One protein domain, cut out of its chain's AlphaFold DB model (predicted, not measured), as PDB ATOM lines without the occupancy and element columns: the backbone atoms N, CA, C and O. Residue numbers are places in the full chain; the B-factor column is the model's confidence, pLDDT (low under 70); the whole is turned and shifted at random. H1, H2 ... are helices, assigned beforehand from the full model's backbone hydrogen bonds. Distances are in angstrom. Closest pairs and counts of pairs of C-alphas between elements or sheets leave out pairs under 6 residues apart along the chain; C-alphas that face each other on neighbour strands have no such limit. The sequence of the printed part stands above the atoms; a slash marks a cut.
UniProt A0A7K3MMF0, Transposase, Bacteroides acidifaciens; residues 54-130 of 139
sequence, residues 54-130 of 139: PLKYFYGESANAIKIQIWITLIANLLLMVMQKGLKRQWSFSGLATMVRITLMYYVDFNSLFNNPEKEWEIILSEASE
ATOM      1  N   PRO A  54      18.858  91.088  41.670       64.75
ATOM      2  CA  PRO A  54      19.638  91.427  40.489       64.75
ATOM      3  C   PRO A  54      20.227  92.838  40.629       64.75
ATOM      4  O   PRO A  54      19.832  93.763  39.941       64.75
ATOM      5  N   LEU A  55      21.195  93.022  41.527       63.84
ATOM      6  CA  LEU A  55      21.953  94.273  41.667       63.84
ATOM      7  C   LEU A  55      23.113  94.369  40.659       63.84
ATOM      8  O   LEU A  55      23.815  95.373  40.627       63.84
ATOM      9  N   LYS A  56      23.335  93.324  39.848       61.06
ATOM     10  CA  LYS A  56      24.312  93.324  38.746       61.06
ATOM     11  C   LYS A  56      23.787  93.979  37.468       61.06
ATOM     12  O   LYS A  56      24.593  94.448  36.676       61.06
ATOM     13  N   TYR A  57      22.471  93.997  37.275       66.19
ATOM     14  CA  TYR A  57      21.829  94.564  36.093       66.19
ATOM     15  C   TYR A  57      20.796  95.579  36.572       66.19
ATOM     16  O   TYR A  57      19.792  95.220  37.188       66.19
ATOM     17  N   PHE A  58      21.092  96.860  36.368       70.81
ATOM     18  CA  PHE A  58      20.162  97.929  36.705       70.81
ATOM     19  C   PHE A  58      19.138  98.071  35.585       70.81
ATOM     20  O   PHE A  58      19.499  98.073  34.411       70.81
ATOM     21  N   TYR A  59      17.862  98.209  35.945       67.75
ATOM     22  CA  TYR A  59      16.778  98.400  34.970       67.75
ATOM     23  C   TYR A  59      16.793  99.793  34.317       67.75
ATOM     24  O   TYR A  59      16.027 100.054  33.393       67.75
ATOM     25  N   GLY A  60      17.662 100.691  34.782       74.69
ATOM     26  CA  GLY A  60      17.910 101.989  34.172       74.69
ATOM     27  C   GLY A  60      19.267 102.546  34.594       74.69
ATOM     28  O   GLY A  60      19.755 102.256  35.684       74.69
ATOM     29  N   GLU A  61      19.862 103.368  33.733       77.44
ATOM     30  CA  GLU A  61      21.193 103.958  33.951       77.44
ATOM     31  C   GLU A  61      21.158 105.220  34.831       77.44
ATOM     32  O   GLU A  61      22.196 105.729  35.252       77.44
ATOM     33  N   SER A  62      19.966 105.743  35.144       86.94
ATOM     34  CA  SER A  62      19.841 106.940  35.977       86.94
ATOM     35  C   SER A  62      20.137 106.641  37.450       86.94
ATOM     36  O   SER A  62      19.708 105.630  38.011       86.94
ATOM     37  N   ALA A  63      20.800 107.579  38.131       86.44
ATOM     38  CA  ALA A  63      21.087 107.459  39.560       86.44
ATOM     39  C   ALA A  63      19.815 107.273  40.412       86.44
ATOM     40  O   ALA A  63      19.850 106.607  41.447       86.44
ATOM     41  N   ASN A  64      18.682 107.833  39.977       87.06
ATOM     42  CA  ASN A  64      17.401 107.662  40.659       87.06
ATOM     43  C   ASN A  64      16.844 106.243  40.488       87.06
ATOM     44  O   ASN A  64      16.384 105.673  41.475       87.06
ATOM     45  N   ALA A  65      16.939 105.650  39.294       85.06
ATOM     46  CA  ALA A  65      16.525 104.264  39.068       85.06
ATOM     47  C   ALA A  65      17.324 103.296  39.953       85.06
ATOM     48  O   ALA A  65      16.744 102.433  40.610       85.06
ATOM     49  N   ILE A  66      18.639 103.514  40.065       84.38
ATOM     50  CA  ILE A  66      19.515 102.725  40.941       84.38
ATOM     51  C   ILE A  66      19.107 102.880  42.413       84.38
ATOM     52  O   ILE A  66      18.969 101.883  43.123       84.38
ATOM     53  N   LYS A  67      18.868 104.113  42.886       88.00
ATOM     54  CA  LYS A  67      18.408 104.359  44.265       88.00
ATOM     55  C   LYS A  67      17.094 103.640  44.556       88.00
ATOM     56  O   LYS A  67      16.986 102.978  45.583       88.00
ATOM     57  N   ILE A  68      16.116 103.749  43.660       89.25
ATOM     58  CA  ILE A  68      14.813 103.087  43.806       89.25
ATOM     59  C   ILE A  68      14.991 101.565  43.857       89.25
ATOM     60  O   ILE A  68      14.437 100.919  44.742       89.25
ATOM     61  N   GLN A  69      15.820 100.992  42.981       84.00
ATOM     62  CA  GLN A  69      16.097  99.555  42.968       84.00
ATOM     63  C   GLN A  69      16.728  99.070  44.284       84.00
ATOM     64  O   GLN A  69      16.357  98.009  44.794       84.00
ATOM     65  N   ILE A  70      17.632  99.858  44.877       85.75
ATOM     66  CA  ILE A  70      18.211  99.569  46.199       85.75
ATOM     67  C   ILE A  70      17.135  99.630  47.291       85.75
ATOM     68  O   ILE A  70      17.048  98.707  48.102       85.75
ATOM     69  N   TRP A  71      16.289 100.663  47.301       89.56
ATOM     70  CA  TRP A  71      15.210 100.796  48.286       89.56
ATOM     71  C   TRP A  71      14.202  99.648  48.211       89.56
ATOM     72  O   TRP A  71      13.882  99.053  49.238       89.56
ATOM     73  N   ILE A  72      13.761  99.273  47.007       88.75
ATOM     74  CA  ILE A  72      12.856  98.134  46.798       88.75
ATOM     75  C   ILE A  72      13.508  96.835  47.285       88.75
ATOM     76  O   ILE A  72      12.864  96.041  47.967       88.75
ATOM     77  N   THR A  73      14.797  96.641  46.997       86.44
ATOM     78  CA  THR A  73      15.554  95.469  47.463       86.44
ATOM     79  C   THR A  73      15.590  95.386  48.991       86.44
ATOM     80  O   THR A  73      15.388  94.313  49.559       86.44
ATOM     81  N   LEU A  74      15.808  96.514  49.675       88.25
ATOM     82  CA  LEU A  74      15.805  96.581  51.138       88.25
ATOM     83  C   LEU A  74      14.424  96.259  51.723       88.25
ATOM     84  O   LEU A  74      14.333  95.473  52.666       88.25
ATOM     85  N   ILE A  75      13.358  96.820  51.142       90.19
ATOM     86  CA  ILE A  75      11.974  96.564  51.568       90.19
ATOM     87  C   ILE A  75      11.628  95.081  51.388       90.19
ATOM     88  O   ILE A  75      11.161  94.443  52.329       90.19
ATOM     89  N   ALA A  76      11.911  94.506  50.218       88.25
ATOM     90  CA  ALA A  76      11.657  93.095  49.945       88.25
ATOM     91  C   ALA A  76      12.435  92.174  50.897       88.25
ATOM     92  O   ALA A  76      11.880  91.207  51.416       88.25
ATOM     93  N   ASN A  77      13.703  92.489  51.183       86.75
ATOM     94  CA  ASN A  77      14.506  91.727  52.136       86.75
ATOM     95  C   ASN A  77      13.916  91.774  53.555       86.75
ATOM     96  O   ASN A  77      13.857  90.747  54.229       86.75
ATOM     97  N   LEU A  78      13.448  92.945  54.002       88.00
ATOM     98  CA  LEU A  78      12.776  93.090  55.295       88.00
ATOM     99  C   LEU A  78      11.503  92.242  55.369       88.00
ATOM    100  O   LEU A  78      11.324  91.508  56.340       88.00
ATOM    101  N   LEU A  79      10.656  92.302  54.339       88.50
ATOM    102  CA  LEU A  79       9.431  91.504  54.270       88.50
ATOM    103  C   LEU A  79       9.741  90.005  54.339       88.50
ATOM    104  O   LEU A  79       9.162  89.306  55.166       88.50
ATOM    105  N   LEU A  80      10.721  89.527  53.565       86.38
ATOM    106  CA  LEU A  80      11.154  88.127  53.601       86.38
ATOM    107  C   LEU A  80      11.670  87.703  54.985       86.38
ATOM    108  O   LEU A  80      11.371  86.596  55.426       86.38
ATOM    109  N   MET A  81      12.404  88.562  55.699       86.00
ATOM    110  CA  MET A  81      12.857  88.262  57.067       86.00
ATOM    111  C   MET A  81      11.694  88.186  58.063       86.00
ATOM    112  O   MET A  81      11.667  87.295  58.913       86.00
ATOM    113  N   VAL A  82      10.718  89.095  57.963       87.31
ATOM    114  CA  VAL A  82       9.506  89.066  58.801       87.31
ATOM    115  C   VAL A  82       8.711  87.790  58.533       87.31
ATOM    116  O   VAL A  82       8.312  87.105  59.474       87.31
ATOM    117  N   MET A  83       8.555  87.432  57.260       83.44
ATOM    118  CA  MET A  83       7.915  86.193  56.829       83.44
ATOM    119  C   MET A  83       8.643  84.974  57.399       83.44
ATOM    120  O   MET A  83       8.019  84.143  58.048       83.44
ATOM    121  N   GLN A  84       9.969  84.902  57.261       83.94
ATOM    122  CA  GLN A  84      10.777  83.807  57.806       83.94
ATOM    123  C   GLN A  84      10.606  83.652  59.325       83.94
ATOM    124  O   GLN A  84      10.547  82.529  59.819       83.94
ATOM    125  N   LYS A  85      10.492  84.763  60.065       84.44
ATOM    126  CA  LYS A  85      10.278  84.757  61.520       84.44
ATOM    127  C   LYS A  85       8.878  84.270  61.919       84.44
ATOM    128  O   LYS A  85       8.726  83.722  63.008       84.44
ATOM    129  N   GLY A  86       7.869  84.486  61.074       79.62
ATOM    130  CA  GLY A  86       6.493  84.031  61.306       79.62
ATOM    131  C   GLY A  86       6.260  82.547  61.004       79.62
ATOM    132  O   GLY A  86       5.284  81.968  61.479       79.62
ATOM    133  N   LEU A  87       7.151  81.913  60.237       80.56
ATOM    134  CA  LEU A  87       7.027  80.507  59.859       80.56
ATOM    135  C   LEU A  87       7.478  79.569  60.980       80.56
ATOM    136  O   LEU A  87       8.508  79.771  61.619       80.56
ATOM    137  N   LYS A  88       6.733  78.472  61.176       71.81
ATOM    138  CA  LYS A  88       7.101  77.425  62.145       71.81
ATOM    139  C   LYS A  88       8.269  76.569  61.647       71.81
ATOM    140  O   LYS A  88       9.006  75.996  62.448       71.81
ATOM    141  N   ARG A  89       8.435  76.466  60.325       72.62
ATOM    142  CA  ARG A  89       9.494  75.690  59.671       72.62
ATOM    143  C   ARG A  89      10.685  76.583  59.333       72.62
ATOM    144  O   ARG A  89      10.521  77.665  58.778       72.62
ATOM    145  N   GLN A  90      11.890  76.093  59.607       71.31
ATOM    146  CA  GLN A  90      13.133  76.771  59.238       71.31
ATOM    147  C   GLN A  90      13.368  76.647  57.726       71.31
ATOM    148  O   GLN A  90      13.897  75.647  57.244       71.31
ATOM    149  N   TRP A  91      12.940  77.657  56.972       75.19
ATOM    150  CA  TRP A  91      13.238  77.785  55.547       75.19
ATOM    151  C   TRP A  91      14.569  78.508  55.336       75.19
ATOM    152  O   TRP A  91      14.915  79.434  56.073       75.19
ATOM    153  N   SER A  92      15.314  78.114  54.298       82.19
ATOM    154  CA  SER A  92      16.464  78.899  53.845       82.19
ATOM    155  C   SER A  92      15.975  80.182  53.167       82.19
ATOM    156  O   SER A  92      14.951  80.179  52.484       82.19
ATOM    157  N   PHE A  93      16.725  81.278  53.314       80.75
ATOM    158  CA  PHE A  93      16.343  82.573  52.737       80.75
ATOM    159  C   PHE A  93      16.131  82.495  51.213       80.75
ATOM    160  O   PHE A  93      15.146  83.000  50.688       80.75
ATOM    161  N   SER A  94      17.034  81.812  50.502       79.50
ATOM    162  CA  SER A  94      16.954  81.655  49.043       79.50
ATOM    163  C   SER A  94      15.758  80.793  48.612       79.50
ATOM    164  O   SER A  94      15.096  81.109  47.622       79.50
ATOM    165  N   GLY A  95      15.433  79.744  49.380       82.25
ATOM    166  CA  GLY A  95      14.249  78.917  49.137       82.25
ATOM    167  C   GLY A  95      12.950  79.689  49.362       82.25
ATOM    168  O   GLY A  95      12.062  79.640  48.516       82.25
ATOM    169  N   LEU A  96      12.877  80.470  50.446       83.81
ATOM    170  CA  LEU A  96      11.744  81.351  50.735       83.81
ATOM    171  C   LEU A  96      11.552  82.391  49.624       83.81
ATOM    172  O   LEU A  96      10.457  82.518  49.090       83.81
ATOM    173  N   ALA A  97      12.622  83.086  49.230       83.44
ATOM    174  CA  ALA A  97      12.578  84.084  48.164       83.44
ATOM    175  C   ALA A  97      12.129  83.482  46.821       83.44
ATOM    176  O   ALA A  97      11.357  84.101  46.089       83.44
ATOM    177  N   THR A  98      12.584  82.266  46.507       83.25
ATOM    178  CA  THR A  98      12.190  81.545  45.289       83.25
ATOM    179  C   THR A  98      10.720  81.150  45.324       83.25
ATOM    180  O   THR A  98      10.021  81.369  44.339       83.25
ATOM    181  N   MET A  99      10.231  80.627  46.451       81.38
ATOM    182  CA  MET A  99       8.814  80.293  46.582       81.38
ATOM    183  C   MET A  99       7.941  81.525  46.481       81.38
ATOM    184  O   MET A  99       7.057  81.537  45.638       81.38
ATOM    185  N   VAL A 100       8.254  82.592  47.221       83.62
ATOM    186  CA  VAL A 100       7.525  83.862  47.111       83.62
ATOM    187  C   VAL A 100       7.510  84.348  45.665       83.62
ATOM    188  O   VAL A 100       6.466  84.761  45.188       83.62
ATOM    189  N   ARG A 101       8.622  84.246  44.929       83.19
ATOM    190  CA  ARG A 101       8.676  84.625  43.510       83.19
ATOM    191  C   ARG A 101       7.736  83.801  42.622       83.19
ATOM    192  O   ARG A 101       7.170  84.365  41.691       83.19
ATOM    193  N   ILE A 102       7.606  82.497  42.866       82.75
ATOM    194  CA  ILE A 102       6.739  81.600  42.081       82.75
ATOM    195  C   ILE A 102       5.272  81.784  42.484       82.75
ATOM    196  O   ILE A 102       4.397  81.825  41.624       82.75
ATOM    197  N   THR A 103       5.003  81.927  43.782       81.75
ATOM    198  CA  THR A 103       3.648  81.989  44.334       81.75
ATOM    199  C   THR A 103       3.056  83.393  44.334       81.75
ATOM    200  O   THR A 103       1.868  83.521  44.579       81.75
ATOM    201  N   LEU A 104       3.833  84.447  44.039       79.69
ATOM    202  CA  LEU A 104       3.386  85.847  44.127       79.69
ATOM    203  C   LEU A 104       2.122  86.145  43.309       79.69
ATOM    204  O   LEU A 104       1.343  87.016  43.674       79.69
ATOM    205  N   MET A 105       1.964  85.451  42.180       80.62
ATOM    206  CA  MET A 105       0.827  85.616  41.269       80.62
ATOM    207  C   MET A 105      -0.397  84.787  41.680       80.62
ATOM    208  O   MET A 105      -1.469  84.971  41.109       80.62
ATOM    209  N   TYR A 106      -0.247  83.862  42.628       77.62
ATOM    210  CA  TYR A 106      -1.327  83.006  43.096       77.62
ATOM    211  C   TYR A 106      -1.947  83.603  44.365       77.62
ATOM    212  O   TYR A 106      -1.236  84.002  45.288       77.62
ATOM    213  N   TYR A 107      -3.280  83.642  44.428       68.56
ATOM    214  CA  TYR A 107      -4.033  84.084  45.607       68.56
ATOM    215  C   TYR A 107      -4.073  82.974  46.661       68.56
ATOM    216  O   TYR A 107      -5.104  82.350  46.878       68.56
ATOM    217  N   VAL A 108      -2.925  82.695  47.272       68.19
ATOM    218  CA  VAL A 108      -2.777  81.616  48.253       68.19
ATOM    219  C   VAL A 108      -2.419  82.185  49.618       68.19
ATOM    220  O   VAL A 108      -1.612  83.118  49.705       68.19
ATOM    221  N   ASP A 109      -2.985  81.617  50.689       71.25
ATOM    222  CA  ASP A 109      -2.615  82.023  52.039       71.25
ATOM    223  C   ASP A 109      -1.169  81.616  52.343       71.25
ATOM    224  O   ASP A 109      -0.763  80.452  52.290       71.25
ATOM    225  N   PHE A 110      -0.363  82.615  52.691       68.44
ATOM    226  CA  PHE A 110       1.061  82.435  52.936       68.44
ATOM    227  C   PHE A 110       1.327  81.494  54.119       68.44
ATOM    228  O   PHE A 110       2.236  80.662  54.072       68.44
ATOM    229  N   ASN A 111       0.554  81.607  55.199       67.44
ATOM    230  CA  ASN A 111       0.796  80.771  56.370       67.44
ATOM    231  C   ASN A 111       0.476  79.314  56.072       67.44
ATOM    232  O   ASN A 111       1.201  78.427  56.528       67.44
ATOM    233  N   SER A 112      -0.584  79.061  55.320       65.88
ATOM    234  CA  SER A 112      -0.991  77.708  55.005       65.88
ATOM    235  C   SER A 112      -0.064  77.059  53.955       65.88
ATOM    236  O   SER A 112       0.488  75.988  54.238       65.88
ATOM    237  N   LEU A 113       0.338  77.770  52.889       69.94
ATOM    238  CA  LEU A 113       1.277  77.252  51.876       69.94
ATOM    239  C   LEU A 113       2.665  76.898  52.436       69.94
ATOM    240  O   LEU A 113       3.250  75.873  52.084       69.94
ATOM    241  N   PHE A 114       3.221  77.727  53.322       68.50
ATOM    242  CA  PHE A 114       4.581  77.512  53.829       68.50
ATOM    243  C   PHE A 114       4.660  76.572  55.037       68.50
ATOM    244  O   PHE A 114       5.744  76.042  55.325       68.50
ATOM    245  N   ASN A 115       3.544  76.346  55.742       67.56
ATOM    246  CA  ASN A 115       3.480  75.388  56.846       67.56
ATOM    247  C   ASN A 115       2.972  74.006  56.397       67.56
ATOM    248  O   ASN A 115       3.495  73.014  56.900       67.56
ATOM    249  N   ASN A 116       2.018  73.924  55.459       67.56
ATOM    250  CA  ASN A 116       1.453  72.675  54.929       67.56
ATOM    251  C   ASN A 116       1.121  72.798  53.424       67.56
ATOM    252  O   ASN A 116      -0.055  72.877  53.069       67.56
ATOM    253  N   PRO A 117       2.120  72.758  52.526       62.19
ATOM    254  CA  PRO A 117       1.894  72.964  51.094       62.19
ATOM    255  C   PRO A 117       0.891  71.971  50.489       62.19
ATOM    256  O   PRO A 117       0.120  72.351  49.621       62.19
ATOM    257  N   GLU A 118       0.858  70.720  50.962       60.38
ATOM    258  CA  GLU A 118      -0.051  69.680  50.450       60.38
ATOM    259  C   GLU A 118      -1.532  69.977  50.735       60.38
ATOM    260  O   GLU A 118      -2.368  69.776  49.859       60.38
ATOM    261  N   LYS A 119      -1.856  70.534  51.911       63.00
ATOM    262  CA  LYS A 119      -3.246  70.838  52.287       63.00
ATOM    263  C   LYS A 119      -3.844  71.973  51.463       63.00
ATOM    264  O   LYS A 119      -5.039  71.967  51.203       63.00
ATOM    265  N   GLU A 120      -3.026  72.934  51.044       62.31
ATOM    266  CA  GLU A 120      -3.497  74.026  50.191       62.31
ATOM    267  C   GLU A 120      -3.894  73.533  48.804       62.31
ATOM    268  O   GLU A 120      -4.928  73.921  48.269       62.31
ATOM    269  N   TRP A 121      -3.060  72.666  48.221       62.28
ATOM    270  CA  TRP A 121      -3.344  72.081  46.918       62.28
ATOM    271  C   TRP A 121      -4.607  71.228  46.973       62.28
ATOM    272  O   TRP A 121      -5.392  71.281  46.035       62.28
ATOM    273  N   GLU A 122      -4.849  70.508  48.072       64.12
ATOM    274  CA  GLU A 122      -6.108  69.787  48.288       64.12
ATOM    275  C   GLU A 122      -7.322  70.726  48.343       64.12
ATOM    276  O   GLU A 122      -8.336  70.420  47.722       64.12
ATOM    277  N   ILE A 123      -7.218  71.883  49.008       67.31
ATOM    278  CA  ILE A 123      -8.304  72.878  49.061       67.31
ATOM    279  C   ILE A 123      -8.575  73.458  47.668       67.31
ATOM    280  O   ILE A 123      -9.711  73.414  47.203       67.31
ATOM    281  N   ILE A 124      -7.538  73.912  46.960       69.19
ATOM    282  CA  ILE A 124      -7.670  74.484  45.610       69.19
ATOM    283  C   ILE A 124      -8.232  73.450  44.625       69.19
ATOM    284  O   ILE A 124      -9.072  73.779  43.792       69.19
ATOM    285  N   LEU A 125      -7.790  72.191  44.709       69.31
ATOM    286  CA  LEU A 125      -8.326  71.105  43.885       69.31
ATOM    287  C   LEU A 125      -9.779  70.786  44.245       69.31
ATOM    288  O   LEU A 125     -10.555  70.475  43.346       69.31
ATOM    289  N   SER A 126     -10.153  70.877  45.525       68.06
ATOM    290  CA  SER A 126     -11.538  70.682  45.959       68.06
ATOM    291  C   SER A 126     -12.459  71.792  45.444       68.06
ATOM    292  O   SER A 126     -13.477  71.475  44.836       68.06
ATOM    293  N   GLU A 127     -12.055  73.062  45.543       68.00
ATOM    294  CA  GLU A 127     -12.806  74.212  45.017       68.00
ATOM    295  C   GLU A 127     -12.889  74.190  43.484       68.00
ATOM    296  O   GLU A 127     -13.932  74.481  42.911       68.00
ATOM    297  N   ALA A 128     -11.818  73.784  42.792       65.00
ATOM    298  CA  ALA A 128     -11.829  73.613  41.338       65.00
ATOM    299  C   ALA A 128     -12.655  72.399  40.868       65.00
ATOM    300  O   ALA A 128     -13.005  72.318  39.690       65.00
ATOM    301  N   SER A 129     -12.927  71.438  41.760       64.06
ATOM    302  CA  SER A 129     -13.799  70.289  41.485       64.06
ATOM    303  C   SER A 129     -15.282  70.597  41.700       64.06
ATOM    304  O   SER A 129     -16.129  69.859  41.192       64.06
ATOM    305  N   GLU A 130     -15.605  71.679  42.414       66.19
ATOM    306  CA  GLU A 130     -16.971  72.182  42.485       66.19
ATOM    307  C   GLU A 130     -17.365  72.736  41.110       66.19
ATOM    308  O   GLU A 130     -16.638  73.507  40.481       66.19
TER     309      GLU A 130
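Overview. This is residues 54 to 130 of the 139 residues of the protein "Transposase" of Bacteroides acidifaciens (UniProt A0A7K3MMF0). Picture a loose, drawn-out string of four helices: the long helix H1, 35.1 A from first to last C-alpha, makes most of the length, the short helix H2 packs crosswise on its residues 80 to 84, and beyond them the small H3 and then H4 make the other end, where residues 125 to 130 stick out. At the far end of H1, residues 54 to 62 fold back beside its beginning. The printed part has 77 residues, with four named helices in the order H1, H2, H3, H4 and no named strand, and its class is all helix. It is loose, with a radius of gyration of the C-alphas of 16.2 A, and its outline of 51 by 28 by 15 A is flat, though only just.

Along the chain. Find C-alpha 63 at (21.087, 107.459, 39.560); from there H1, residues 63 to 86, runs 35.1 A to C-alpha 86 at (6.493, 84.031, 61.306). Look next at residues 93 to 103 for H2, which is 15.2 A long. H3 takes residues 110 to 115 and is 8.4 A long. H4, residues 117 to 129, runs 18.6 A and ends with C-alpha 129 at (-13.799, 70.289, 41.485).

Arrangement. Start at residues 80 to 84 of H1, the part of it that touches H2. The closest C-alphas of the two helices are those of Leu 80 and Ala 97, 6.9 A apart, and their lines are about perpendicular, at 80 degrees. Moving outward, you find H3 near both of them, with 5 pairs of C-alphas within 10 A to H1 and 7 to H2. H3 and H4 touch only at the corner by their link; the closest C-alphas are those of Leu 113 and Glu 120, 6.0 A apart. These two run opposite ways at a steep tilt of 57 degrees. H4 is apart from H1 and from H2. In H1, H2, H3 and H4, every O i to N i+4 pair of the backbone is within hydrogen-bond range.

Size, cuts and confidence. The two C-alphas farthest apart are those of Ala 63 and Glu 130, at 52.0 A. The printed part has no cut. The link from H3 to H4 is tight, with 1 residue, and those from H1 to H2 and from H2 to H3 are short, with 6 residues each. Residues 125 to 130, of which 125 to 129 belong to H4, stand free. Mean pLDDT of the printed part is 76.6; look for values under 70 at residues 54 to 57, residue 59, residues 107 to 108 and residues 110 to 130.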